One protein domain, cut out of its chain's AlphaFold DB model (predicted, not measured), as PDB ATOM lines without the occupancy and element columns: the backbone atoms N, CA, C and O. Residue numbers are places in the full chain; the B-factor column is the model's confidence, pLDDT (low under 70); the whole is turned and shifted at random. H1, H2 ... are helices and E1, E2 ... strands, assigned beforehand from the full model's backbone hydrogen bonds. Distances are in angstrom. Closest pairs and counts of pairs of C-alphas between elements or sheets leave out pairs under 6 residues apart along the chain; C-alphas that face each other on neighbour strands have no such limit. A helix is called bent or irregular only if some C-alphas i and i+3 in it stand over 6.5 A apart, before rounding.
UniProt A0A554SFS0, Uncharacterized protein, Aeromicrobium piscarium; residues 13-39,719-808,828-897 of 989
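What this domain is: This is residues 13 to 39, 719 to 808 and 828 to 897 of the 989 residues of an uncharacterized protein of Aeromicrobium piscarium (UniProt A0A554SFS0). Long helix H3 forms a bundle with H5 and H6, three helices side by side; H8 packs on H6, and H1 packs on H8. H4 crosses one end of the bundle, while at the other end H7 starts beside H3 and leads away from the bundle to the start of H8; residues 31 to 39 stick out as an arm that makes much of the length. The 187 printed residues have eight named helices and one named strand, in the order H1, E1, H2, H3, H4, H5, H6, H7, H8, and the class is mostly helix. The whole is loose, with a radius of gyration of the C-alphas of 19.9 A and spans of 78 by 36 by 32 A.

Where its parts are: H3, the longest helix, covers residues 727 to 754 and 39.6 A, starting with C-alpha 727 at (-11.799, -17.498, 5.083). H6 is residues 830 to 855, 36.3 A, and H5 is residues 783 to 801, 26.6 A. H5 is irregular, with C-alphas 786 and 789 7.0 A apart, and has a kink of 28 degrees near residue 790. H8 is residues 871 to 896, 37.1 A, ending with C-alpha 896 at (-10.321, -39.595, -27.085). H4 is residues 759 to 772, H7 residues 859 to 869 and H2 residues 719 to 724. H1 is residues 13 to 27, 20.6 A, starting with C-alpha 13 at (-29.142, -32.813, -14.608), and E1 is residues 30 to 33.

How they stand to each other: H6 is the hub, touching five helices. H3 touches it at a steep tilt of 43 degrees, opposite ways, with the C-alphas of Ala 734 and Leu 852 closest at 5.1 A. H5 touches H6 at a shallow tilt of 21 degrees, the same way, closest at Ala 783 and Arg 834, C-alphas 4.3 A apart. H8 touches H6 at a shallow tilt of 9 degrees, opposite ways, closest at Trp 836 and Val 892, C-alphas 4.9 A apart. H4 touches H6 about perpendicular, at 82 degrees, the closest C-alphas being those of Gly 770 and Ala 839, 3.7 A. H7 touches H3 at 86 degrees, about perpendicular, closest at Ala 731 and Gly 859, C-alphas 4.3 A apart. H1 touches residues 871 to 883 of H8 at a steep tilt of 38 degrees, only just past shallow, opposite ways; the closest C-alphas, of Gly 16 and Ile 879, are 4.1 A apart. H2 is close to H7 but not clearly touching, with the C-alphas of Gln 724 and Ser 861 7.0 A apart. E1 pairs with no named strand. Every O i to N i+4 pair is within hydrogen-bond range in H1, H2, H3, H7 and H8; the counts are 9 of 10 in H4, 13 of 15 in H5 and 21 of 22 in H6.

The domain as a whole: The C-alphas of Glu 39 and Ala 758, 78.6 A apart, are the two farthest apart. Without residues 31 to 39, which stand free, the body spans 53 by 35 by 32 A. Residues 40 to 718 and 809 to 827 are not printed, with C-alpha gaps of 37.1 A and 29.8 A. Of the links printed whole, none is long. Mean pLDDT of the printed part is 93.1, and no printed residue is under 70.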
ATOM      1  N   ALA A  13     -28.323 -33.721 -15.406       94.06
ATOM      2  CA  ALA A  13     -29.142 -32.813 -14.608       94.06
ATOM      3  C   ALA A  13     -30.232 -33.570 -13.837       94.06
ATOM      4  O   ALA A  13     -30.414 -33.315 -12.654       94.06
ATOM      5  N   LEU A  14     -30.895 -34.544 -14.475       94.12
ATOM      6  CA  LEU A  14     -31.875 -35.408 -13.812       94.12
ATOM      7  C   LEU A  14     -31.235 -36.231 -12.686       94.12
ATOM      8  O   LEU A  14     -31.782 -36.289 -11.593       94.12
ATOM      9  N   VAL A  15     -30.066 -36.836 -12.930       93.31
ATOM     10  CA  VAL A  15     -29.317 -37.559 -11.889       93.31
ATOM     11  C   VAL A  15     -28.910 -36.612 -10.762       93.31
ATOM     12  O   VAL A  15     -29.088 -36.957  -9.604       93.31
ATOM     13  N   GLY A  16     -28.413 -35.416 -11.086       92.38
ATOM     14  CA  GLY A  16     -28.044 -34.414 -10.089       92.38
ATOM     15  C   GLY A  16     -29.234 -33.967  -9.242       92.38
ATOM     16  O   GLY A  16     -29.088 -33.818  -8.037       92.38
ATOM     17  N   TRP A  17     -30.414 -33.822  -9.847       94.00
ATOM     18  CA  TRP A  17     -31.653 -33.496  -9.142       94.00
ATOM     19  C   TRP A  17     -32.099 -34.633  -8.216       94.00
ATOM     20  O   TRP A  17     -32.443 -34.380  -7.067       94.00
ATOM     21  N   LEU A  18     -32.018 -35.888  -8.672       92.94
ATOM     22  CA  LEU A  18     -32.312 -37.057  -7.834       92.94
ATOM     23  C   LEU A  18     -31.342 -37.167  -6.650       92.94
ATOM     24  O   LEU A  18     -31.777 -37.402  -5.529       92.94
ATOM     25  N   VAL A  19     -30.040 -36.972  -6.887       90.31
ATOM     26  CA  VAL A  19     -29.019 -36.973  -5.828       90.31
ATOM     27  C   VAL A  19     -29.272 -35.839  -4.839       90.31
ATOM     28  O   VAL A  19     -29.256 -36.082  -3.640       90.31
ATOM     29  N   ALA A  20     -29.555 -34.627  -5.323       91.00
ATOM     30  CA  ALA A  20     -29.883 -33.496  -4.463       91.00
ATOM     31  C   ALA A  20     -31.119 -33.771  -3.599       91.00
ATOM     32  O   ALA A  20     -31.064 -33.538  -2.398       91.00
ATOM     33  N   GLY A  21     -32.181 -34.343  -4.175       89.44
ATOM     34  CA  GLY A  21     -33.380 -34.723  -3.425       89.44
ATOM     35  C   GLY A  21     -33.101 -35.760  -2.333       89.44
ATOM     36  O   GLY A  21     -33.623 -35.635  -1.233       89.44
ATOM     37  N   GLN A  22     -32.239 -36.748  -2.598       88.38
ATOM     38  CA  GLN A  22     -31.822 -37.717  -1.577       88.38
ATOM     39  C   GLN A  22     -30.987 -37.064  -0.471       88.38
ATOM     40  O   GLN A  22     -31.231 -37.323   0.700       88.38
ATOM     41  N   VAL A  23     -30.037 -36.192  -0.824       86.94
ATOM     42  CA  VAL A  23     -29.218 -35.480   0.170       86.94
ATOM     43  C   VAL A  23     -30.089 -34.573   1.039       86.94
ATOM     44  O   VAL A  23     -29.962 -34.615   2.255       86.94
ATOM     45  N   SER A  24     -31.001 -33.794   0.449       86.69
ATOM     46  CA  SER A  24     -31.931 -32.953   1.214       86.69
ATOM     47  C   SER A  24     -32.852 -33.776   2.110       86.69
ATOM     48  O   SER A  24     -33.047 -33.400   3.256       86.69
ATOM     49  N   SER A  25     -33.356 -34.915   1.625       85.88
ATOM     50  CA  SER A  25     -34.189 -35.820   2.426       85.88
ATOM     51  C   SER A  25     -33.440 -36.462   3.593       85.88
ATOM     52  O   SER A  25     -34.083 -36.820   4.569       85.88
ATOM     53  N   VAL A  26     -32.124 -36.665   3.486       81.94
ATOM     54  CA  VAL A  26     -31.302 -37.183   4.591       81.94
ATOM     55  C   VAL A  26     -30.958 -36.074   5.581       81.94
ATOM     56  O   VAL A  26     -30.958 -36.317   6.780       81.94
ATOM     57  N   LEU A  27     -30.652 -34.866   5.096       82.56
ATOM     58  CA  LEU A  27     -30.328 -33.729   5.961       82.56
ATOM     59  C   LEU A  27     -31.538 -33.251   6.761       82.56
ATOM     60  O   LEU A  27     -31.373 -32.984   7.944       82.56
ATOM     61  N   ASP A  28     -32.695 -33.136   6.103       84.31
ATOM     62  CA  ASP A  28     -34.009 -32.843   6.692       84.31
ATOM     63  C   ASP A  28     -33.979 -31.802   7.824       84.31
ATOM     64  O   ASP A  28     -34.484 -32.032   8.922       84.31
ATOM     65  N   LEU A  29     -33.328 -30.660   7.557       89.31
ATOM     66  CA  LEU A  29     -33.183 -29.592   8.538       89.31
ATOM     67  C   LEU A  29     -34.547 -28.958   8.820       89.31
ATOM     68  O   LEU A  29     -35.104 -28.277   7.954       89.31
ATOM     69  N   ARG A  30     -35.057 -29.153  10.034       90.62
ATOM     70  CA  ARG A  30     -36.317 -28.570  10.505       90.62
ATOM     71  C   ARG A  30     -36.089 -27.908  11.854       90.62
ATOM     72  O   ARG A  30     -35.334 -28.418  12.672       90.62
ATOM     73  N   VAL A  31     -36.714 -26.756  12.057       92.12
ATOM     74  CA  VAL A  31     -36.626 -25.990  13.302       92.12
ATOM     75  C   VAL A  31     -38.044 -25.747  13.771       92.12
ATOM     76  O   VAL A  31     -38.851 -25.170  13.041       92.12
ATOM     77  N   GLU A  32     -38.332 -26.216  14.971       93.56
ATOM     78  CA  GLU A  32     -39.619 -26.095  15.637       93.56
ATOM     79  C   GLU A  32     -39.401 -25.406  16.988       93.56
ATOM     80  O   GLU A  32     -38.296 -25.421  17.540       93.56
ATOM     81  N   ASP A  33     -40.435 -24.748  17.510       92.81
ATOM     82  CA  ASP A  33     -40.362 -24.189  18.858       92.81
ATOM     83  C   ASP A  33     -40.301 -25.339  19.866       92.81
ATOM     84  O   ASP A  33     -41.122 -26.256  19.829       92.81
ATOM     85  N   GLY A  34     -39.301 -25.300  20.744       88.56
ATOM     86  CA  GLY A  34     -39.169 -26.255  21.828       88.56
ATOM     87  C   GLY A  34     -40.044 -25.885  23.018       88.56
ATOM     88  O   GLY A  34     -40.689 -24.836  23.077       88.56
ATOM     89  N   SER A  35     -40.048 -26.774  23.999       90.81
ATOM     90  CA  SER A  35     -40.587 -26.504  25.326       90.81
ATOM     91  C   SER A  35     -39.623 -27.068  26.356       90.81
ATOM     92  O   SER A  35     -38.862 -27.981  26.057       90.81
ATOM     93  N   ALA A  36     -39.645 -26.506  27.555       93.50
ATOM     94  CA  ALA A  36     -38.808 -26.936  28.659       93.50
ATOM     95  C   ALA A  36     -39.658 -27.035  29.921       93.50
ATOM     96  O   ALA A  36     -40.685 -26.358  30.043       93.50
ATOM     97  N   ILE A  37     -39.216 -27.860  30.864       95.56
ATOM     98  CA  ILE A  37     -39.823 -27.915  32.194       95.56
ATOM     99  C   ILE A  37     -39.654 -26.543  32.847       95.56
ATOM    100  O   ILE A  37     -38.562 -25.972  32.862       95.56
ATOM    101  N   ARG A  38     -40.749 -25.990  33.370       92.06
ATOM    102  CA  ARG A  38     -40.706 -24.695  34.046       92.06
ATOM    103  C   ARG A  38     -40.085 -24.862  35.428       92.06
ATOM    104  O   ARG A  38     -40.713 -25.403  36.332       92.06
ATOM    105  N   GLU A  39     -38.883 -24.332  35.589       90.75
ATOM    106  CA  GLU A  39     -38.192 -24.258  36.874       90.75
ATOM    107  C   GLU A  39     -38.640 -22.998  37.641       90.75
ATOM    108  O   GLU A  39     -38.722 -21.914  37.059       90.75
ATOM    109  N   ALA A 719      -8.761 -26.061  16.003       92.69
ATOM    110  CA  ALA A 719      -8.666 -26.420  14.593       92.69
ATOM    111  C   ALA A 719      -9.649 -25.610  13.727       92.69
ATOM    112  O   ALA A 719      -9.307 -25.230  12.602       92.69
ATOM    113  N   ALA A 720     -10.848 -25.316  14.236       92.94
ATOM    114  CA  ALA A 720     -11.817 -24.442  13.579       92.94
ATOM    115  C   ALA A 720     -11.301 -23.003  13.480       92.94
ATOM    116  O   ALA A 720     -11.242 -22.454  12.381       92.94
ATOM    117  N   MET A 721     -10.819 -22.431  14.585       92.62
ATOM    118  CA  MET A 721     -10.308 -21.056  14.625       92.62
ATOM    119  C   MET A 721      -9.161 -20.832  13.636       92.62
ATOM    120  O   MET A 721      -9.155 -19.856  12.887       92.62
ATOM    121  N   ASN A 722      -8.226 -21.782  13.553       92.38
ATOM    122  CA  ASN A 722      -7.114 -21.731  12.600       92.38
ATOM    123  C   ASN A 722      -7.555 -21.808  11.125       92.38
ATOM    124  O   ASN A 722      -6.837 -21.336  10.237       92.38
ATOM    125  N   ARG A 723      -8.692 -22.457  10.839       92.88
ATOM    126  CA  ARG A 723      -9.280 -22.512   9.493       92.88
ATOM    127  C   ARG A 723     -10.006 -21.209   9.174       92.88
ATOM    128  O   ARG A 723      -9.711 -20.599   8.147       92.88
ATOM    129  N   GLN A 724     -10.872 -20.759  10.078       92.62
ATOM    130  CA  GLN A 724     -11.725 -19.582   9.906       92.62
ATOM    131  C   GLN A 724     -10.932 -18.290   9.667       92.62
ATOM    132  O   GLN A 724     -11.321 -17.475   8.837       92.62
ATOM    133  N   GLU A 725      -9.752 -18.143  10.280       92.19
ATOM    134  CA  GLU A 725      -8.820 -17.029  10.012       92.19
ATOM    135  C   GLU A 725      -8.438 -16.865   8.533       92.19
ATOM    136  O   GLU A 725      -8.007 -15.797   8.099       92.19
ATOM    137  N   ARG A 726      -8.551 -17.934   7.743       94.19
ATOM    138  CA  ARG A 726      -8.187 -17.929   6.325       94.19
ATOM    139  C   ARG A 726      -9.369 -17.620   5.420       94.19
ATOM    140  O   ARG A 726      -9.129 -17.412   4.235       94.19
ATOM    141  N   ASP A 727     -10.602 -17.593   5.924       95.19
ATOM    142  CA  ASP A 727     -11.799 -17.498   5.083       95.19
ATOM    143  C   ASP A 727     -11.799 -16.237   4.222       95.19
ATOM    144  O   ASP A 727     -11.955 -16.341   3.008       95.19
ATOM    145  N   GLN A 728     -11.535 -15.063   4.802       92.88
ATOM    146  CA  GLN A 728     -11.537 -13.795   4.057       92.88
ATOM    147  C   GLN A 728     -10.406 -13.737   3.012       92.88
ATOM    148  O   GLN A 728     -10.603 -13.300   1.869       92.88
ATOM    149  N   LEU A 729      -9.217 -14.246   3.363       95.12
ATOM    150  CA  LEU A 729      -8.093 -14.360   2.431       95.12
ATOM    151  C   LEU A 729      -8.417 -15.327   1.284       95.12
ATOM    152  O   LEU A 729      -8.138 -15.027   0.121       95.12
ATOM    153  N   ILE A 730      -9.010 -16.481   1.600       97.31
ATOM    154  CA  ILE A 730      -9.411 -17.490   0.621       97.31
ATOM    155  C   ILE A 730     -10.526 -16.950  -0.272       97.31
ATOM    156  O   ILE A 730     -10.418 -17.109  -1.482       97.31
ATOM    157  N   ALA A 731     -11.531 -16.263   0.270       96.31
ATOM    158  CA  ALA A 731     -12.603 -15.629  -0.498       96.31
ATOM    159  C   ALA A 731     -12.046 -14.626  -1.519       96.31
ATOM    160  O   ALA A 731     -12.377 -14.663  -2.710       96.31
ATOM    161  N   THR A 732     -11.100 -13.793  -1.080       96.62
ATOM    162  CA  THR A 732     -10.411 -12.824  -1.940       96.62
ATOM    163  C   THR A 732      -9.601 -13.524  -3.030       96.62
ATOM    164  O   THR A 732      -9.739 -13.226  -4.219       96.62
ATOM    165  N   ALA A 733      -8.763 -14.491  -2.653       97.94
ATOM    166  CA  ALA A 733      -7.966 -15.245  -3.611       97.94
ATOM    167  C   ALA A 733      -8.856 -16.043  -4.584       97.94
ATOM    168  O   ALA A 733      -8.510 -16.168  -5.761       97.94
ATOM    169  N   ALA A 734     -10.010 -16.543  -4.124       98.06
ATOM    170  CA  ALA A 734     -10.948 -17.323  -4.920       98.06
ATOM    171  C   ALA A 734     -11.600 -16.420  -5.955       98.06
ATOM    172  O   ALA A 734     -11.648 -16.782  -7.126       98.06
ATOM    173  N   SER A 735     -11.990 -15.209  -5.555       98.00
ATOM    174  CA  SER A 735     -12.502 -14.162  -6.440       98.00
ATOM    175  C   SER A 735     -11.494 -13.775  -7.525       98.00
ATOM    176  O   SER A 735     -11.838 -13.712  -8.710       98.00
ATOM    177  N   VAL A 736     -10.221 -13.575  -7.158       98.31
ATOM    178  CA  VAL A 736      -9.151 -13.264  -8.122       98.31
ATOM    179  C   VAL A 736      -8.940 -14.426  -9.093       98.31
ATOM    180  O   VAL A 736      -8.932 -14.225 -10.310       98.31
ATOM    181  N   LEU A 737      -8.795 -15.651  -8.582       98.31
ATOM    182  CA  LEU A 737      -8.578 -16.832  -9.414       98.31
ATOM    183  C   LEU A 737      -9.794 -17.131 -10.300       98.31
ATOM    184  O   LEU A 737      -9.618 -17.464 -11.471       98.31
ATOM    185  N   LEU A 738     -11.013 -16.937  -9.794       98.44
ATOM    186  CA  LEU A 738     -12.255 -17.025 -10.558       98.44
ATOM    187  C   LEU A 738     -12.238 -16.038 -11.725       98.44
ATOM    188  O   LEU A 738     -12.462 -16.442 -12.865       98.44
ATOM    189  N   GLY A 739     -11.899 -14.770 -11.469       98.25
ATOM    190  CA  GLY A 739     -11.756 -13.750 -12.507       98.25
ATOM    191  C   GLY A 739     -10.731 -14.139 -13.578       98.25
ATOM    192  O   GLY A 739     -10.999 -14.003 -14.775       98.25
ATOM    193  N   LEU A 740      -9.589 -14.706 -13.175       98.06
ATOM    194  CA  LEU A 740      -8.564 -15.210 -14.097       98.06
ATOM    195  C   LEU A 740      -9.055 -16.405 -14.927       98.06
ATOM    196  O   LEU A 740      -8.809 -16.461 -16.134       98.06
ATOM    197  N   VAL A 741      -9.764 -17.353 -14.310       98.06
ATOM    198  CA  VAL A 741     -10.318 -18.536 -14.984       98.06
ATOM    199  C   VAL A 741     -11.416 -18.136 -15.970       98.06
ATOM    200  O   VAL A 741     -11.386 -18.564 -17.126       98.06
ATOM    201  N   VAL A 742     -12.343 -17.264 -15.565       97.88
ATOM    202  CA  VAL A 742     -13.388 -16.714 -16.440       97.88
ATOM    203  C   VAL A 742     -12.757 -15.929 -17.587       97.88
ATOM    204  O   VAL A 742     -13.083 -16.171 -18.750       97.88
ATOM    205  N   GLY A 743     -11.783 -15.061 -17.296       97.69
ATOM    206  CA  GLY A 743     -11.018 -14.331 -18.305       97.69
ATOM    207  C   GLY A 743     -10.320 -15.259 -19.302       97.69
ATOM    208  O   GLY A 743     -10.366 -15.022 -20.510       97.69
ATOM    209  N   TRP A 744      -9.741 -16.369 -18.836       97.25
ATOM    210  CA  TRP A 744      -9.119 -17.385 -19.689       97.25
ATOM    211  C   TRP A 744     -10.130 -18.114 -20.585       97.25
ATOM    212  O   TRP A 744      -9.860 -18.354 -21.768       97.25
ATOM    213  N   LEU A 745     -11.311 -18.451 -20.058       96.31
ATOM    214  CA  LEU A 745     -12.390 -19.066 -20.835       96.31
ATOM    215  C   LEU A 745     -12.931 -18.102 -21.901       96.31
ATOM    216  O   LEU A 745     -13.092 -18.510 -23.055       96.31
ATOM    217  N   LEU A 746     -13.121 -16.823 -21.561       96.31
ATOM    218  CA  LEU A 746     -13.517 -15.766 -22.500       96.31
ATOM    219  C   LEU A 746     -12.458 -15.546 -23.585       96.31
ATOM    220  O   LEU A 746     -12.790 -15.493 -24.770       96.31
ATOM    221  N   LEU A 747     -11.175 -15.505 -23.214       95.12
ATOM    222  CA  LEU A 747     -10.058 -15.445 -24.158       95.12
ATOM    223  C   LEU A 747     -10.097 -16.625 -25.137       95.12
ATOM    224  O   LEU A 747      -9.897 -16.457 -26.342       95.12
ATOM    225  N   GLY A 748     -10.389 -17.822 -24.626       94.75
ATOM    226  CA  GLY A 748     -10.564 -19.027 -25.425       94.75
ATOM    227  C   GLY A 748     -11.753 -18.947 -26.380       94.75
ATOM    228  O   GLY A 748     -11.621 -19.347 -27.541       94.75
ATOM    229  N   ALA A 749     -12.878 -18.386 -25.931       94.38
ATOM    230  CA  ALA A 749     -14.060 -18.145 -26.751       94.38
ATOM    231  C   ALA A 749     -13.778 -17.138 -27.877       94.38
ATOM    232  O   ALA A 749     -14.048 -17.423 -29.046       94.38
ATOM    233  N   VAL A 750     -13.143 -16.005 -27.560       94.19
ATOM    234  CA  VAL A 750     -12.751 -14.981 -28.540       94.19
ATOM    235  C   VAL A 750     -11.761 -15.555 -29.551       94.19
ATOM    236  O   VAL A 750     -11.998 -15.461 -30.751       94.19
ATOM    237  N   ALA A 751     -10.699 -16.233 -29.109       91.44
ATOM    238  CA  ALA A 751      -9.735 -16.873 -30.010       91.44
ATOM    239  C   ALA A 751     -10.368 -17.995 -30.859       91.44
ATOM    240  O   ALA A 751      -9.926 -18.275 -31.984       91.44
ATOM    241  N   ALA A 752     -11.419 -18.652 -30.354       89.31
ATOM    242  CA  ALA A 752     -12.205 -19.611 -31.122       89.31
ATOM    243  C   ALA A 752     -12.961 -18.940 -32.283       89.31
ATOM    244  O   ALA A 752     -12.949 -19.491 -33.391       89.31
ATOM    245  N   LEU A 753     -13.542 -17.760 -32.034       89.44
ATOM    246  CA  LEU A 753     -14.323 -16.963 -32.985       89.44
ATOM    247  C   LEU A 753     -13.453 -16.205 -34.002       89.44
ATOM    248  O   LEU A 753     -13.753 -16.233 -35.191       89.44
ATOM    249  N   THR A 754     -12.357 -15.579 -33.566       87.25
ATOM    250  CA  THR A 754     -11.501 -14.712 -34.404       87.25
ATOM    251  C   THR A 754     -10.412 -15.464 -35.169       87.25
ATOM    252  O   THR A 754      -9.773 -14.911 -36.058       87.25
ATOM    253  N   GLY A 755     -10.174 -16.738 -34.841       81.38
ATOM    254  CA  GLY A 755      -9.189 -17.565 -35.537       81.38
ATOM    255  C   GLY A 755      -7.730 -17.316 -35.138       81.38
ATOM    256  O   GLY A 755      -6.843 -17.816 -35.827       81.38
ATOM    257  N   LEU A 756      -7.468 -16.613 -34.029       82.25
ATOM    258  CA  LEU A 756      -6.125 -16.419 -33.465       82.25
ATOM    259  C   LEU A 756      -5.480 -17.764 -33.066       82.25
ATOM    260  O   LEU A 756      -6.103 -18.598 -32.405       82.25
ATOM    261  N   ARG A 757      -4.221 -17.992 -33.479       76.31
ATOM    262  CA  ARG A 757      -3.500 -19.280 -33.309       76.31
ATOM    263  C   ARG A 757      -2.121 -19.173 -32.648       76.31
ATOM    264  O   ARG A 757      -1.433 -20.183 -32.525       76.31
ATOM    265  N   ALA A 758      -1.696 -17.983 -32.233       80.88
ATOM    266  CA  ALA A 758      -0.360 -17.765 -31.676       80.88
ATOM    267  C   ALA A 758      -0.359 -17.767 -30.136       80.88
ATOM    268  O   ALA A 758      -1.319 -17.337 -29.502       80.88
ATOM    269  N   GLY A 759       0.740 -18.241 -29.536       82.25
ATOM    270  CA  GLY A 759       1.003 -18.126 -28.095       82.25
ATOM    271  C   GLY A 759      -0.102 -18.678 -27.181       82.25
ATOM    272  O   GLY A 759      -0.642 -19.761 -27.423       82.25
ATOM    273  N   VAL A 760      -0.423 -17.922 -26.127       86.06
ATOM    274  CA  VAL A 760      -1.431 -18.261 -25.103       86.06
ATOM    275  C   VAL A 760      -2.855 -18.366 -25.663       86.06
ATOM    276  O   VAL A 760      -3.617 -19.225 -25.221       86.06
ATOM    277  N   PHE A 761      -3.184 -17.605 -26.716       88.44
ATOM    278  CA  PHE A 761      -4.485 -17.679 -27.396       88.44
ATOM    279  C   PHE A 761      -4.747 -19.070 -27.982       88.44
ATOM    280  O   PHE A 761      -5.881 -19.541 -27.974       88.44
ATOM    281  N   ALA A 762      -3.700 -19.764 -28.446       87.50
ATOM    282  CA  ALA A 762      -3.827 -21.132 -28.943       87.50
ATOM    283  C   ALA A 762      -4.227 -22.111 -27.827       87.50
ATOM    284  O   ALA A 762      -5.087 -22.962 -28.038       87.50
ATOM    285  N   LEU A 763      -3.626 -21.984 -26.638       92.00
ATOM    286  CA  LEU A 763      -3.937 -22.833 -25.483       92.00
ATOM    287  C   LEU A 763      -5.361 -22.574 -24.977       92.00
ATOM    288  O   LEU A 763      -6.138 -23.520 -24.856       92.00
ATOM    289  N   ALA A 764      -5.728 -21.308 -24.760       93.50
ATOM    290  CA  ALA A 764      -7.072 -20.919 -24.330       93.50
ATOM    291  C   ALA A 764      -8.145 -21.386 -25.330       93.50
ATOM    292  O   ALA A 764      -9.137 -22.010 -24.948       93.50
ATOM    293  N   ARG A 765      -7.898 -21.198 -26.636       94.75
ATOM    294  CA  ARG A 765      -8.768 -21.697 -27.712       94.75
ATOM    295  C   ARG A 765      -8.972 -23.207 -27.630       94.75
ATOM    296  O   ARG A 765     -10.083 -23.679 -27.887       94.75
ATOM    297  N   TRP A 766      -7.923 -23.980 -27.342       94.88
ATOM    298  CA  TRP A 766      -8.029 -25.437 -27.271       94.88
ATOM    299  C   TRP A 766      -8.791 -25.917 -26.037       94.88
ATOM    300  O   TRP A 766      -9.599 -26.828 -26.199       94.88
ATOM    301  N   HIS A 767      -8.623 -25.284 -24.873       95.94
ATOM    302  CA  HIS A 767      -9.457 -25.557 -23.695       95.94
ATOM    303  C   HIS A 767     -10.937 -25.261 -23.978       95.94
ATOM    304  O   HIS A 767     -11.781 -26.136 -23.802       95.94
ATOM    305  N   TRP A 768     -11.249 -24.090 -24.548       96.38
ATOM    306  CA  TRP A 768     -12.619 -23.731 -24.943       96.38
ATOM    307  C   TRP A 768     -13.208 -24.691 -25.987       96.38
ATOM    308  O   TRP A 768     -14.331 -25.179 -25.867       96.38
ATOM    309  N   SER A 769     -12.434 -25.022 -27.023       94.25
ATOM    310  CA  SER A 769     -12.872 -25.959 -28.066       94.25
ATOM    311  C   SER A 769     -13.055 -27.378 -27.524       94.25
ATOM    312  O   SER A 769     -13.926 -28.102 -28.004       94.25
ATOM    313  N   GLY A 770     -12.234 -27.786 -26.553       93.38
ATOM    314  CA  GLY A 770     -12.356 -29.052 -25.840       93.38
ATOM    315  C   GLY A 770     -13.609 -29.107 -24.968       93.38
ATOM    316  O   GLY A 770     -14.289 -30.129 -24.979       93.38
ATOM    317  N   LEU A 771     -13.943 -27.998 -24.306       95.06
ATOM    318  CA  LEU A 771     -15.155 -27.830 -23.507       95.06
ATOM    319  C   LEU A 771     -16.427 -27.860 -24.365       95.06
ATOM    320  O   LEU A 771     -17.334 -28.618 -24.058       95.06
ATOM    321  N   VAL A 772     -16.508 -27.061 -25.437       94.38
ATOM    322  CA  VAL A 772     -17.773 -26.829 -26.173       94.38
ATOM    323  C   VAL A 772     -17.940 -27.758 -27.380       94.38
ATOM    324  O   VAL A 772     -19.054 -28.129 -27.754       94.38
ATOM    325  N   ARG A 773     -16.839 -28.144 -28.039       92.69
ATOM    326  CA  ARG A 773     -16.851 -28.991 -29.251       92.69
ATOM    327  C   ARG A 773     -15.819 -30.131 -29.168       92.69
ATOM    328  O   ARG A 773     -15.016 -30.293 -30.099       92.69
ATOM    329  N   PRO A 774     -15.856 -30.983 -28.122       92.44
ATOM    330  CA  PRO A 774     -14.852 -32.031 -27.882       92.44
ATOM    331  C   PRO A 774     -14.663 -33.001 -29.060       92.44
ATOM    332  O   PRO A 774     -13.569 -33.509 -29.301       92.44
ATOM    333  N   TRP A 775     -15.704 -33.239 -29.863       90.75
ATOM    334  CA  TRP A 775     -15.631 -34.098 -31.055       90.75
ATOM    335  C   TRP A 775     -14.803 -33.510 -32.210       90.75
ATOM    336  O   TRP A 775     -14.304 -34.259 -33.062       90.75
ATOM    337  N   ALA A 776     -14.660 -32.184 -32.253       89.75
ATOM    338  CA  ALA A 776     -13.970 -31.446 -33.306       89.75
ATOM    339  C   ALA A 776     -12.564 -30.975 -32.897       89.75
ATOM    340  O   ALA A 776     -11.820 -30.498 -33.757       89.75
ATOM    341  N   VAL A 777     -12.171 -31.142 -31.629       91.44
ATOM    342  CA  VAL A 777     -10.902 -30.626 -31.097       91.44
ATOM    343  C   VAL A 777      -9.688 -31.304 -31.760       91.44
ATOM    344  O   VAL A 777      -9.599 -32.534 -31.888       91.44
ATOM    345  N   ARG A 778      -8.739 -30.495 -32.246       90.81
ATOM    346  CA  ARG A 778      -7.513 -30.954 -32.929       90.81
ATOM    347  C   ARG A 778      -6.302 -30.125 -32.481       90.81
ATOM    348  O   ARG A 778      -5.764 -29.381 -33.294       90.81
ATOM    349  N   PRO A 779      -5.881 -30.265 -31.217       89.94
ATOM    350  CA  PRO A 779      -4.808 -29.454 -30.678       89.94
ATOM    351  C   PRO A 779      -3.457 -29.807 -31.301       89.94
ATOM    352  O   PRO A 779      -3.129 -30.978 -31.520       89.94
ATOM    353  N   ASP A 780      -2.676 -28.768 -31.565       87.81
ATOM    354  CA  ASP A 780      -1.300 -28.812 -32.064       87.81
ATOM    355  C   ASP A 780      -0.258 -28.840 -30.930       87.81
ATOM    356  O   ASP A 780       0.878 -29.264 -31.145       87.81
ATOM    357  N   ARG A 781      -0.663 -28.499 -29.701       88.62
ATOM    358  CA  ARG A 781       0.166 -28.523 -28.484       88.62
ATOM    359  C   ARG A 781       0.293 -29.916 -27.856       88.62
ATOM    360  O   ARG A 781      -0.487 -30.828 -28.143       88.62
ATOM    361  N   SER A 782       1.315 -30.104 -27.017       91.56
ATOM    362  CA  SER A 782       1.507 -31.345 -26.256       91.56
ATOM    363  C   SER A 782       0.409 -31.511 -25.197       91.56
ATOM    364  O   SER A 782      -0.183 -30.533 -24.752       91.56
ATOM    365  N   ALA A 783       0.132 -32.754 -24.786       89.94
ATOM    366  CA  ALA A 783      -0.843 -33.018 -23.724       89.94
ATOM    367  C   ALA A 783      -0.423 -32.370 -22.393       89.94
ATOM    368  O   ALA A 783      -1.274 -31.845 -21.691       89.94
ATOM    369  N   LEU A 784       0.886 -32.330 -22.107       90.50
ATOM    370  CA  LEU A 784       1.441 -31.645 -20.940       90.50
ATOM    371  C   LEU A 784       1.131 -30.140 -20.972       90.50
ATOM    372  O   LEU A 784       0.586 -29.614 -20.013       90.50
ATOM    373  N   ALA A 785       1.380 -29.459 -22.095       91.44
ATOM    374  CA  ALA A 785       1.102 -28.024 -22.220       91.44
ATOM    375  C   ALA A 785      -0.393 -27.674 -22.071       91.44
ATOM    376  O   ALA A 785      -0.724 -26.567 -21.664       91.44
ATOM    377  N   LEU A 786      -1.288 -28.612 -22.401       92.69
ATOM    378  CA  LEU A 786      -2.742 -28.487 -22.225       92.69
ATOM    379  C   LEU A 786      -3.218 -28.915 -20.827       92.69
ATOM    380  O   LEU A 786      -4.373 -28.707 -20.489       92.69
ATOM    381  N   GLY A 787      -2.360 -29.565 -20.041       92.00
ATOM    382  CA  GLY A 787      -2.695 -30.069 -18.710       92.00
ATOM    383  C   GLY A 787      -2.164 -29.198 -17.575       92.00
ATOM    384  O   GLY A 787      -2.819 -29.110 -16.548       92.00
ATOM    385  N   VAL A 788      -1.012 -28.534 -17.755       94.44
ATOM    386  CA  VAL A 788      -0.327 -27.801 -16.671       94.44
ATOM    387  C   VAL A 788      -1.197 -26.698 -16.073       94.44
ATOM    388  O   VAL A 788      -1.409 -26.702 -14.869       94.44
ATOM    389  N   LEU A 789      -1.729 -25.776 -16.885       94.88
ATOM    390  CA  LEU A 789      -2.525 -24.662 -16.355       94.88
ATOM    391  C   LEU A 789      -3.813 -25.149 -15.661       94.88
ATOM    392  O   LEU A 789      -3.996 -24.798 -14.500       94.88
ATOM    393  N   PRO A 790      -4.680 -25.971 -16.291       95.62
ATOM    394  CA  PRO A 790      -5.845 -26.520 -15.597       95.62
ATOM    395  C   PRO A 790      -5.474 -27.325 -14.349       95.62
ATOM    396  O   PRO A 790      -6.166 -27.226 -13.349       95.62
ATOM    397  N   GLY A 791      -4.373 -28.084 -14.384       95.06
ATOM    398  CA  GLY A 791      -3.884 -28.835 -13.230       95.06
ATOM    399  C   GLY A 791      -3.486 -27.934 -12.063       95.06
ATOM    400  O   GLY A 791      -3.886 -28.201 -10.938       95.06
ATOM    401  N   LEU A 792      -2.770 -26.834 -12.326       96.56
ATOM    402  CA  LEU A 792      -2.437 -25.835 -11.304       96.56
ATOM    403  C   LEU A 792      -3.691 -25.166 -10.734       96.56
ATOM    404  O   LEU A 792      -3.770 -24.972  -9.527       96.56
ATOM    405  N   VAL A 793      -4.677 -24.851 -11.581       97.62
ATOM    406  CA  VAL A 793      -5.953 -24.273 -11.133       97.62
ATOM    407  C   VAL A 793      -6.724 -25.261 -10.260       97.62
ATOM    408  O   VAL A 793      -7.217 -24.859  -9.215       97.62
ATOM    409  N   VAL A 794      -6.798 -26.542 -10.638       95.69
ATOM    410  CA  VAL A 794      -7.435 -27.585  -9.816       95.69
ATOM    411  C   VAL A 794      -6.723 -27.712  -8.473       95.69
ATOM    412  O   VAL A 794      -7.384 -27.627  -7.450       95.69
ATOM    413  N   ILE A 795      -5.390 -27.821  -8.453       95.75
ATOM    414  CA  ILE A 795      -4.616 -27.911  -7.204       95.75
ATOM    415  C   ILE A 795      -4.857 -26.685  -6.316       95.75
ATOM    416  O   ILE A 795      -5.089 -26.842  -5.123       95.75
ATOM    417  N   ALA A 796      -4.833 -25.478  -6.886       96.75
ATOM    418  CA  ALA A 796      -5.118 -24.256  -6.139       96.75
ATOM    419  C   ALA A 796      -6.559 -24.245  -5.605       96.75
ATOM    420  O   ALA A 796      -6.769 -23.911  -4.447       96.75
ATOM    421  N   THR A 797      -7.534 -24.669  -6.413       96.81
ATOM    422  CA  THR A 797      -8.949 -24.745  -6.014       96.81
ATOM    423  C   THR A 797      -9.144 -25.717  -4.850       96.81
ATOM    424  O   THR A 797      -9.761 -25.349  -3.859       96.81
ATOM    425  N   GLU A 798      -8.584 -26.926  -4.934       95.19
ATOM    426  CA  GLU A 798      -8.672 -27.943  -3.874       95.19
ATOM    427  C   GLU A 798      -7.943 -27.498  -2.602       95.19
ATOM    428  O   GLU A 798      -8.451 -27.678  -1.497       95.19
ATOM    429  N   ALA A 799      -6.773 -26.865  -2.746       95.25
ATOM    430  CA  ALA A 799      -6.053 -26.302  -1.612       95.25
ATOM    431  C   ALA A 799      -6.887 -25.223  -0.912       95.25
ATOM    432  O   ALA A 799      -6.934 -25.198   0.308       95.25
ATOM    433  N   MET A 800      -7.569 -24.358  -1.660       96.19
ATOM    434  CA  MET A 800      -8.425 -23.315  -1.095       96.19
ATOM    435  C   MET A 800      -9.680 -23.886  -0.443       96.19
ATOM    436  O   MET A 800     -10.008 -23.483   0.666       96.19
ATOM    437  N   TRP A 801     -10.332 -24.854  -1.090       94.75
ATOM    438  CA  TRP A 801     -11.511 -25.538  -0.559       94.75
ATOM    439  C   TRP A 801     -11.218 -26.255   0.769       94.75
ATOM    440  O   TRP A 801     -12.007 -26.166   1.699       94.75
ATOM    441  N   GLY A 802     -10.048 -26.889   0.902       92.94
ATOM    442  CA  GLY A 802      -9.598 -27.528   2.144       92.94
ATOM    443  C   GLY A 802      -8.824 -26.613   3.105       92.94
ATOM    444  O   GLY A 802      -7.963 -27.112   3.832       92.94
ATOM    445  N   TRP A 803      -9.018 -25.286   3.053       94.88
ATOM    446  CA  TRP A 803      -8.300 -24.264   3.851       94.88
ATOM    447  C   TRP A 803      -6.758 -24.305   3.791       94.88
ATOM    448  O   TRP A 803      -6.064 -23.669   4.591       94.88
ATOM    449  N   GLY A 804      -6.177 -25.075   2.874       92.44
ATOM    450  CA  GLY A 804      -4.759 -25.422   2.841       92.44
ATOM    451  C   GLY A 804      -4.319 -26.245   4.056       92.44
ATOM    452  O   GLY A 804      -3.161 -26.143   4.462       92.44
ATOM    453  N   ARG A 805      -5.248 -26.980   4.683       90.38
ATOM    454  CA  ARG A 805      -5.058 -27.768   5.915       90.38
ATOM    455  C   ARG A 805      -5.564 -29.214   5.818       90.38
ATOM    456  O   ARG A 805      -5.451 -29.924   6.804       90.38
ATOM    457  N   ALA A 806      -6.028 -29.658   4.648       91.69
ATOM    458  CA  ALA A 806      -6.516 -31.022   4.420       91.69
ATOM    459  C   ALA A 806      -5.583 -31.851   3.499       91.69
ATOM    460  O   ALA A 806      -5.881 -32.040   2.310       91.69
ATOM    461  N   PRO A 807      -4.390 -32.267   3.976       91.38
ATOM    462  CA  PRO A 807      -3.416 -32.984   3.159       91.38
ATOM    463  C   PRO A 807      -3.881 -34.381   2.729       91.38
ATOM    464  O   PRO A 807      -3.559 -34.774   1.606       91.38
ATOM    465  N   VAL A 808      -4.636 -35.124   3.546       89.75
ATOM    466  CA  VAL A 808      -5.186 -36.437   3.170       89.75
ATOM    467  C   VAL A 808      -6.256 -36.275   2.098       89.75
ATOM    468  O   VAL A 808      -6.220 -37.010   1.104       89.75
ATOM    469  N   THR A 828      -4.616 -44.919 -24.531       91.94
ATOM    470  CA  THR A 828      -4.786 -43.954 -25.631       91.94
ATOM    471  C   THR A 828      -3.469 -43.536 -26.299       91.94
ATOM    472  O   THR A 828      -2.420 -43.383 -25.674       91.94
ATOM    473  N   SER A 829      -3.521 -43.309 -27.617       91.75
ATOM    474  CA  SER A 829      -2.358 -42.890 -28.416       91.75
ATOM    475  C   SER A 829      -1.939 -41.443 -28.131       91.75
ATOM    476  O   SER A 829      -2.768 -40.622 -27.744       91.75
ATOM    477  N   ARG A 830      -0.686 -41.065 -28.434       88.44
ATOM    478  CA  ARG A 830      -0.183 -39.682 -28.253       88.44
ATOM    479  C   ARG A 830      -1.091 -38.608 -28.879       88.44
ATOM    480  O   ARG A 830      -1.278 -37.545 -28.294       88.44
ATOM    481  N   ARG A 831      -1.694 -38.881 -30.045       88.25
ATOM    482  CA  ARG A 831      -2.644 -37.965 -30.711       88.25
ATOM    483  C   ARG A 831      -3.975 -37.858 -29.965       88.25
ATOM    484  O   ARG A 831      -4.563 -36.783 -29.926       88.25
ATOM    485  N   SER A 832      -4.447 -38.965 -29.396       90.50
ATOM    486  CA  SER A 832      -5.638 -39.002 -28.545       90.50
ATOM    487  C   SER A 832      -5.403 -38.252 -27.233       90.50
ATOM    488  O   SER A 832      -6.264 -37.475 -26.836       90.50
ATOM    489  N   ARG A 833      -4.210 -38.397 -26.634       93.56
ATOM    490  CA  ARG A 833      -3.796 -37.692 -25.409       93.56
ATOM    491  C   ARG A 833      -3.931 -36.185 -25.514       93.56
ATOM    492  O   ARG A 833      -4.563 -35.574 -24.669       93.56
ATOM    493  N   ARG A 834      -3.437 -35.588 -26.602       94.31
ATOM    494  CA  ARG A 834      -3.583 -34.139 -26.828       94.31
ATOM    495  C   ARG A 834      -5.056 -33.709 -26.859       94.31
ATOM    496  O   ARG A 834      -5.404 -32.673 -26.314       94.31
ATOM    497  N   ARG A 835      -5.927 -34.503 -27.494       94.69
ATOM    498  CA  ARG A 835      -7.355 -34.174 -27.643       94.69
ATOM    499  C   ARG A 835      -8.105 -34.238 -26.325       94.69
ATOM    500  O   ARG A 835      -8.831 -33.300 -26.018       94.69
ATOM    501  N   TRP A 836      -7.961 -35.334 -25.583       94.50
ATOM    502  CA  TRP A 836      -8.666 -35.455 -24.315       94.50
ATOM    503  C   TRP A 836      -8.066 -34.552 -23.241       94.50
ATOM    504  O   TRP A 836      -8.834 -34.068 -22.428       94.50
ATOM    505  N   ALA A 837      -6.767 -34.224 -23.284       95.06
ATOM    506  CA  ALA A 837      -6.175 -33.225 -22.389       95.06
ATOM    507  C   ALA A 837      -6.795 -31.833 -22.594       95.06
ATOM    508  O   ALA A 837      -7.134 -31.173 -21.624       95.06
ATOM    509  N   ALA A 838      -7.037 -31.415 -23.845       95.31
ATOM    510  CA  ALA A 838      -7.752 -30.165 -24.124       95.31
ATOM    511  C   ALA A 838      -9.209 -30.182 -23.619       95.31
ATOM    512  O   ALA A 838      -9.694 -29.171 -23.121       95.31
ATOM    513  N   ALA A 839      -9.908 -31.317 -23.756       95.50
ATOM    514  CA  ALA A 839     -11.285 -31.470 -23.278       95.50
ATOM    515  C   ALA A 839     -11.372 -31.492 -21.747       95.50
ATOM    516  O   ALA A 839     -12.149 -30.736 -21.175       95.50
ATOM    517  N   LEU A 840     -10.539 -32.308 -21.101       95.25
ATOM    518  CA  LEU A 840     -10.443 -32.410 -19.650       95.25
ATOM    519  C   LEU A 840     -10.028 -31.072 -19.044       95.25
ATOM    520  O   LEU A 840     -10.720 -30.585 -18.169       95.25
ATOM    521  N   GLY A 841      -8.997 -30.422 -19.591       95.50
ATOM    522  CA  GLY A 841      -8.552 -29.109 -19.130       95.50
ATOM    523  C   GLY A 841      -9.634 -28.031 -19.233       95.50
ATOM    524  O   GLY A 841      -9.803 -27.249 -18.307       95.50
ATOM    525  N   GLY A 842     -10.411 -28.011 -20.321       95.94
ATOM    526  CA  GLY A 842     -11.544 -27.091 -20.457       95.94
ATOM    527  C   GLY A 842     -12.656 -27.335 -19.433       95.94
ATOM    528  O   GLY A 842     -13.180 -26.378 -18.874       95.94
ATOM    529  N   VAL A 843     -12.996 -28.600 -19.165       96.25
ATOM    530  CA  VAL A 843     -14.029 -28.958 -18.177       96.25
ATOM    531  C   VAL A 843     -13.547 -28.716 -16.747       96.25
ATOM    532  O   VAL A 843     -14.293 -28.143 -15.962       96.25
ATOM    533  N   SER A 844     -12.298 -29.064 -16.429       96.25
ATOM    534  CA  SER A 844     -11.677 -28.786 -15.130       96.25
ATOM    535  C   SER A 844     -11.687 -27.298 -14.799       96.25
ATOM    536  O   SER A 844     -11.989 -26.946 -13.672       96.25
ATOM    537  N   LEU A 845     -11.432 -26.417 -15.773       97.88
ATOM    538  CA  LEU A 845     -11.500 -24.967 -15.555       97.88
ATOM    539  C   LEU A 845     -12.923 -24.485 -15.230       97.88
ATOM    540  O   LEU A 845     -13.079 -23.621 -14.377       97.88
ATOM    541  N   VAL A 846     -13.961 -25.040 -15.868       97.81
ATOM    542  CA  VAL A 846     -15.360 -24.695 -15.537       97.81
ATOM    543  C   VAL A 846     -15.755 -25.242 -14.168       97.81
ATOM    544  O   VAL A 846     -16.412 -24.544 -13.406       97.81
ATOM    545  N   HIS A 847     -15.331 -26.463 -13.836       96.31
ATOM    546  CA  HIS A 847     -15.545 -27.037 -12.508       96.31
ATOM    547  C   HIS A 847     -14.855 -26.211 -11.422       96.31
ATOM    548  O   HIS A 847     -15.495 -25.819 -10.456       96.31
ATOM    549  N   SER A 848     -13.585 -25.852 -11.618       97.69
ATOM    550  CA  SER A 848     -12.884 -24.940 -10.719       97.69
ATOM    551  C   SER A 848     -13.584 -23.588 -10.617       97.69
ATOM    552  O   SER A 848     -13.699 -23.072  -9.519       97.69
ATOM    553  N   ALA A 849     -14.111 -23.027 -11.711       98.06
ATOM    554  CA  ALA A 849     -14.883 -21.787 -11.644       98.06
ATOM    555  C   ALA A 849     -16.153 -21.925 -10.783       98.06
ATOM    556  O   ALA A 849     -16.478 -20.997 -10.053       98.06
ATOM    557  N   LEU A 850     -16.843 -23.072 -10.828       97.69
ATOM    558  CA  LEU A 850     -18.001 -23.342  -9.968       97.69
ATOM    559  C   LEU A 850     -17.604 -23.385  -8.484       97.69
ATOM    560  O   LEU A 850     -18.237 -22.720  -7.670       97.69
ATOM    561  N   VAL A 851     -16.542 -24.121  -8.142       97.38
ATOM    562  CA  VAL A 851     -16.046 -24.203  -6.757       97.38
ATOM    563  C   VAL A 851     -15.555 -22.833  -6.277       97.38
ATOM    564  O   VAL A 851     -15.951 -22.374  -5.216       97.38
ATOM    565  N   LEU A 852     -14.745 -22.133  -7.079       98.44
ATOM    566  CA  LEU A 852     -14.228 -20.804  -6.742       98.44
ATOM    567  C   LEU A 852     -15.345 -19.770  -6.582       98.44
ATOM    568  O   LEU A 852     -15.224 -18.888  -5.741       98.44
ATOM    569  N   TYR A 853     -16.427 -19.881  -7.355       97.56
ATOM    570  CA  TYR A 853     -17.619 -19.061  -7.161       97.56
ATOM    571  C   TYR A 853     -18.260 -19.328  -5.799       97.56
ATOM    572  O   TYR A 853     -18.504 -18.382  -5.057       97.56
ATOM    573  N   ALA A 854     -18.439 -20.596  -5.427       96.69
ATOM    574  CA  ALA A 854     -18.993 -20.952  -4.124       96.69
ATOM    575  C   ALA A 854     -18.102 -20.501  -2.943       96.69
ATOM    576  O   ALA A 854     -18.615 -20.173  -1.881       96.69
ATOM    577  N   LEU A 855     -16.781 -20.409  -3.144       97.44
ATOM    578  CA  LEU A 855     -15.825 -19.892  -2.155       97.44
ATOM    579  C   LEU A 855     -15.692 -18.358  -2.152       97.44
ATOM    580  O   LEU A 855     -15.139 -17.800  -1.209       97.44
ATOM    581  N   SER A 856     -16.133 -17.668  -3.208       95.56
ATOM    582  CA  SER A 856     -15.798 -16.252  -3.441       95.56
ATOM    583  C   SER A 856     -16.412 -15.270  -2.441       95.56
ATOM    584  O   SER A 856     -15.868 -14.182  -2.280       95.56
ATOM    585  N   GLY A 857     -17.509 -15.650  -1.774       89.88
ATOM    586  CA  GLY A 857     -18.175 -14.825  -0.762       89.88
ATOM    587  C   GLY A 857     -17.453 -14.871   0.582       89.88
ATOM    588  O   GLY A 857     -16.812 -13.904   0.976       89.88
ATOM    589  N   HIS A 858     -17.518 -16.020   1.258       94.75
ATOM    590  CA  HIS A 858     -17.049 -16.176   2.644       94.75
ATOM    591  C   HIS A 858     -16.121 -17.388   2.824       94.75
ATOM    592  O   HIS A 858     -16.118 -18.046   3.864       94.75
ATOM    593  N   GLY A 859     -15.349 -17.725   1.785       95.69
ATOM    594  CA  GLY A 859     -14.395 -18.827   1.827       95.69
ATOM    595  C   GLY A 859     -15.081 -20.188   1.995       95.69
ATOM    596  O   GLY A 859     -16.262 -20.342   1.658       95.69
ATOM    597  N   PRO A 860     -14.356 -21.209   2.484       96.06
ATOM    598  CA  PRO A 860     -14.940 -22.531   2.640       96.06
ATOM    599  C   PRO A 860     -15.979 -22.609   3.766       96.06
ATOM    600  O   PRO A 860     -16.906 -23.404   3.644       96.06
ATOM    601  N   SER A 861     -15.925 -21.750   4.792       95.19
ATOM    602  CA  SER A 861     -17.007 -21.679   5.790       95.19
ATOM    603  C   SER A 861     -18.346 -21.286   5.164       95.19
ATOM    604  O   SER A 861     -19.355 -21.926   5.439       95.19
ATOM    605  N   GLY A 862     -18.362 -20.308   4.247       95.44
ATOM    606  CA  GLY A 862     -19.574 -19.964   3.493       95.44
ATOM    607  C   GLY A 862     -20.066 -21.076   2.570       95.44
ATOM    608  O   GLY A 862     -21.271 -21.299   2.466       95.44
ATOM    609  N   TYR A 863     -19.142 -21.810   1.942       95.88
ATOM    610  CA  TYR A 863     -19.485 -22.990   1.148       95.88
ATOM    611  C   TYR A 863     -20.212 -24.044   1.992       95.88
ATOM    612  O   TYR A 863     -21.259 -24.542   1.577       95.88
ATOM    613  N   TRP A 864     -19.671 -24.376   3.167       94.81
ATOM    614  CA  TRP A 864     -20.264 -25.387   4.038       94.81
ATOM    615  C   TRP A 864     -21.555 -24.908   4.692       94.81
ATOM    616  O   TRP A 864     -22.505 -25.680   4.731       94.81
ATOM    617  N   ALA A 865     -21.648 -23.639   5.096       94.12
ATOM    618  CA  ALA A 865     -22.892 -23.074   5.614       94.12
ATOM    619  C   ALA A 865     -24.041 -23.224   4.611       94.12
ATOM    620  O   ALA A 865     -25.069 -23.812   4.937       94.12
ATOM    621  N   ALA A 866     -23.826 -22.825   3.354       94.06
ATOM    622  CA  ALA A 866     -24.813 -23.026   2.295       94.06
ATOM    623  C   ALA A 866     -25.094 -24.516   2.029       94.06
ATOM    624  O   ALA A 866     -26.229 -24.892   1.746       94.06
ATOM    625  N   ALA A 867     -24.080 -25.383   2.127       93.19
ATOM    626  CA  ALA A 867     -24.272 -26.821   1.963       93.19
ATOM    627  C   ALA A 867     -25.169 -27.418   3.058       93.19
ATOM    628  O   ALA A 867     -25.979 -28.287   2.747       93.19
ATOM    629  N   TRP A 868     -25.067 -26.961   4.304       91.81
ATOM    630  CA  TRP A 868     -25.870 -27.477   5.412       91.81
ATOM    631  C   TRP A 868     -27.273 -26.877   5.445       91.81
ATOM    632  O   TRP A 868     -28.251 -27.626   5.485       91.81
ATOM    633  N   THR A 869     -27.393 -25.552   5.356       92.06
ATOM    634  CA  THR A 869     -28.633 -24.856   5.732       92.06
ATOM    635  C   THR A 869     -29.422 -24.264   4.563       92.06
ATOM    636  O   THR A 869     -30.616 -24.023   4.715       92.06
ATOM    637  N   ASP A 870     -28.828 -24.112   3.372       92.56
ATOM    638  CA  ASP A 870     -29.525 -23.614   2.174       92.56
ATOM    639  C   ASP A 870     -29.804 -24.748   1.173       92.56
ATOM    640  O   ASP A 870     -28.967 -25.139   0.350       92.56
ATOM    641  N   GLU A 871     -31.033 -25.271   1.209       92.12
ATOM    642  CA  GLU A 871     -31.476 -26.324   0.296       92.12
ATOM    643  C   GLU A 871     -31.373 -25.920  -1.184       92.12
ATOM    644  O   GLU A 871     -30.996 -26.741  -2.034       92.12
ATOM    645  N   GLY A 872     -31.685 -24.665  -1.507       94.44
ATOM    646  CA  GLY A 872     -31.673 -24.157  -2.873       94.44
ATOM    647  C   GLY A 872     -30.256 -24.101  -3.436       94.44
ATOM    648  O   GLY A 872     -29.995 -24.633  -4.524       94.44
ATOM    649  N   ALA A 873     -29.327 -23.510  -2.681       93.50
ATOM    650  CA  ALA A 873     -27.920 -23.423  -3.055       93.50
ATOM    651  C   ALA A 873     -27.275 -24.811  -3.157       93.50
ATOM    652  O   ALA A 873     -26.644 -25.120  -4.178       93.50
ATOM    653  N   ARG A 874     -27.496 -25.684  -2.163       94.06
ATOM    654  CA  ARG A 874     -27.029 -27.079  -2.181       94.06
ATOM    655  C   ARG A 874     -27.535 -27.818  -3.419       94.06
ATOM    656  O   ARG A 874     -26.743 -28.427  -4.143       94.06
ATOM    657  N   THR A 875     -28.834 -27.738  -3.704       95.06
ATOM    658  CA  THR A 875     -29.453 -28.413  -4.855       95.06
ATOM    659  C   THR A 875     -28.866 -27.924  -6.174       95.06
ATOM    660  O   THR A 875     -28.467 -28.730  -7.022       95.06
ATOM    661  N   ALA A 876     -28.751 -26.605  -6.349       95.81
ATOM    662  CA  ALA A 876     -28.160 -26.016  -7.544       95.81
ATOM    663  C   ALA A 876     -26.699 -26.456  -7.732       95.81
ATOM    664  O   ALA A 876     -26.301 -26.833  -8.841       95.81
ATOM    665  N   TYR A 877     -25.914 -26.469  -6.651       96.00
ATOM    666  CA  TYR A 877     -24.515 -26.880  -6.671       96.00
ATOM    667  C   TYR A 877     -24.343 -28.365  -7.026       96.00
ATOM    668  O   TYR A 877     -23.520 -28.703  -7.885       96.00
ATOM    669  N   LEU A 878     -25.147 -29.257  -6.440       95.25
ATOM    670  CA  LEU A 878     -25.116 -30.696  -6.730       95.25
ATOM    671  C   LEU A 878     -25.518 -30.999  -8.180       95.25
ATOM    672  O   LEU A 878     -24.857 -31.801  -8.853       95.25
ATOM    673  N   ILE A 879     -26.543 -30.319  -8.705       96.00
ATOM    674  CA  ILE A 879     -26.938 -30.431 -10.115       96.00
ATOM    675  C   ILE A 879     -25.797 -29.964 -11.020       96.00
ATOM    676  O   ILE A 879     -25.397 -30.697 -11.930       96.00
ATOM    677  N   ALA A 880     -25.244 -28.775 -10.772       96.44
ATOM    678  CA  ALA A 880     -24.170 -28.211 -11.583       96.44
ATOM    679  C   ALA A 880     -22.926 -29.114 -11.586       96.44
ATOM    680  O   ALA A 880     -22.391 -29.432 -12.652       96.44
ATOM    681  N   THR A 881     -22.514 -29.606 -10.418       95.50
ATOM    682  CA  THR A 881     -21.373 -30.518 -10.262       95.50
ATOM    683  C   THR A 881     -21.605 -31.836 -11.002       95.50
ATOM    684  O   THR A 881     -20.743 -32.283 -11.764       95.50
ATOM    685  N   THR A 882     -22.800 -32.423 -10.887       95.38
ATOM    686  CA  THR A 882     -23.157 -33.672 -11.585       95.38
ATOM    687  C   THR A 882     -23.185 -33.488 -13.104       95.38
ATOM    688  O   THR A 882     -22.678 -34.329 -13.854       95.38
ATOM    689  N   VAL A 883     -23.722 -32.361 -13.581       95.75
ATOM    690  CA  VAL A 883     -23.716 -31.989 -15.004       95.75
ATOM    691  C   VAL A 883     -22.289 -31.835 -15.522       95.75
ATOM    692  O   VAL A 883     -21.974 -32.361 -16.593       95.75
ATOM    693  N   LEU A 884     -21.404 -31.175 -14.772       95.38
ATOM    694  CA  LEU A 884     -20.003 -30.999 -15.155       95.38
ATOM    695  C   LEU A 884     -19.226 -32.318 -15.149       95.38
ATOM    696  O   LEU A 884     -18.469 -32.568 -16.089       95.38
ATOM    697  N   ALA A 885     -19.448 -33.195 -14.169       92.56
ATOM    698  CA  ALA A 885     -18.827 -34.520 -14.112       92.56
ATOM    699  C   ALA A 885     -19.287 -35.423 -15.275       92.56
ATOM    700  O   ALA A 885     -18.469 -36.053 -15.965       92.56
ATOM    701  N   GLY A 886     -20.595 -35.436 -15.554       92.75
ATOM    702  CA  GLY A 886     -21.180 -36.157 -16.683       92.75
ATOM    703  C   GLY A 886     -20.688 -35.623 -18.029       92.75
ATOM    704  O   GLY A 886     -20.241 -36.392 -18.892       92.75
ATOM    705  N   TRP A 887     -20.675 -34.296 -18.192       94.88
ATOM    706  CA  TRP A 887     -20.132 -33.643 -19.379       94.88
ATOM    707  C   TRP A 887     -18.636 -33.904 -19.546       94.88
ATOM    708  O   TRP A 887     -18.209 -34.232 -20.651       94.88
ATOM    709  N   GLY A 888     -17.846 -33.833 -18.474       93.56
ATOM    710  CA  GLY A 888     -16.415 -34.138 -18.473       93.56
ATOM    711  C   GLY A 888     -16.128 -35.532 -19.002       93.56
ATOM    712  O   GLY A 888     -15.378 -35.697 -19.970       93.56
ATOM    713  N   SER A 889     -16.821 -36.527 -18.454       92.00
ATOM    714  CA  SER A 889     -16.726 -37.918 -18.899       92.00
ATOM    715  C   SER A 889     -17.085 -38.066 -20.384       92.00
ATOM    716  O   SER A 889     -16.348 -38.685 -21.164       92.00
ATOM    717  N   ALA A 890     -18.180 -37.440 -20.827       92.06
ATOM    718  CA  ALA A 890     -18.609 -37.474 -22.223       92.06
ATOM    719  C   ALA A 890     -17.635 -36.739 -23.166       92.06
ATOM    720  O   ALA A 890     -17.322 -37.244 -24.252       92.06
ATOM    721  N   ALA A 891     -17.127 -35.574 -22.767       92.50
ATOM    722  CA  ALA A 891     -16.195 -34.742 -23.519       92.50
ATOM    723  C   ALA A 891     -14.859 -35.458 -23.726       92.50
ATOM    724  O   ALA A 891     -14.401 -35.586 -24.867       92.50
ATOM    725  N   VAL A 892     -14.287 -36.029 -22.661       92.62
ATOM    726  CA  VAL A 892     -13.080 -36.867 -22.724       92.62
ATOM    727  C   VAL A 892     -13.321 -38.071 -23.635       92.62
ATOM    728  O   VAL A 892     -12.505 -38.347 -24.517       92.62
ATOM    729  N   ALA A 893     -14.470 -38.745 -23.522       91.12
ATOM    730  CA  ALA A 893     -14.789 -39.914 -24.342       91.12
ATOM    731  C   ALA A 893     -14.916 -39.573 -25.839       91.12
ATOM    732  O   ALA A 893     -14.442 -40.324 -26.705       91.12
ATOM    733  N   MET A 894     -15.531 -38.430 -26.162       91.56
ATOM    734  CA  MET A 894     -15.661 -37.913 -27.527       91.56
ATOM    735  C   MET A 894     -14.312 -37.471 -28.107       91.56
ATOM    736  O   MET A 894     -14.001 -37.810 -29.254       91.56
ATOM    737  N   ALA A 895     -13.491 -36.775 -27.317       90.06
ATOM    738  CA  ALA A 895     -12.180 -36.278 -27.723       90.06
ATOM    739  C   ALA A 895     -11.158 -37.416 -27.911       90.06
ATOM    740  O   ALA A 895     -10.437 -37.454 -28.917       90.06
ATOM    741  N   ALA A 896     -11.154 -38.395 -27.000       87.62
ATOM    742  CA  ALA A 896     -10.321 -39.595 -27.085       87.62
ATOM    743  C   ALA A 896     -10.740 -40.529 -28.235       87.62
ATOM    744  O   ALA A 896      -9.952 -41.354 -28.703       87.62
ATOM    745  N   ARG A 897     -11.991 -40.419 -28.711       85.75
ATOM    746  CA  ARG A 897     -12.611 -41.326 -29.700       85.75
ATOM    747  C   ARG A 897     -12.558 -42.803 -29.282       85.75
ATOM    748  O   ARG A 897     -12.582 -43.694 -30.131       85.75
TER     749      ARG A 897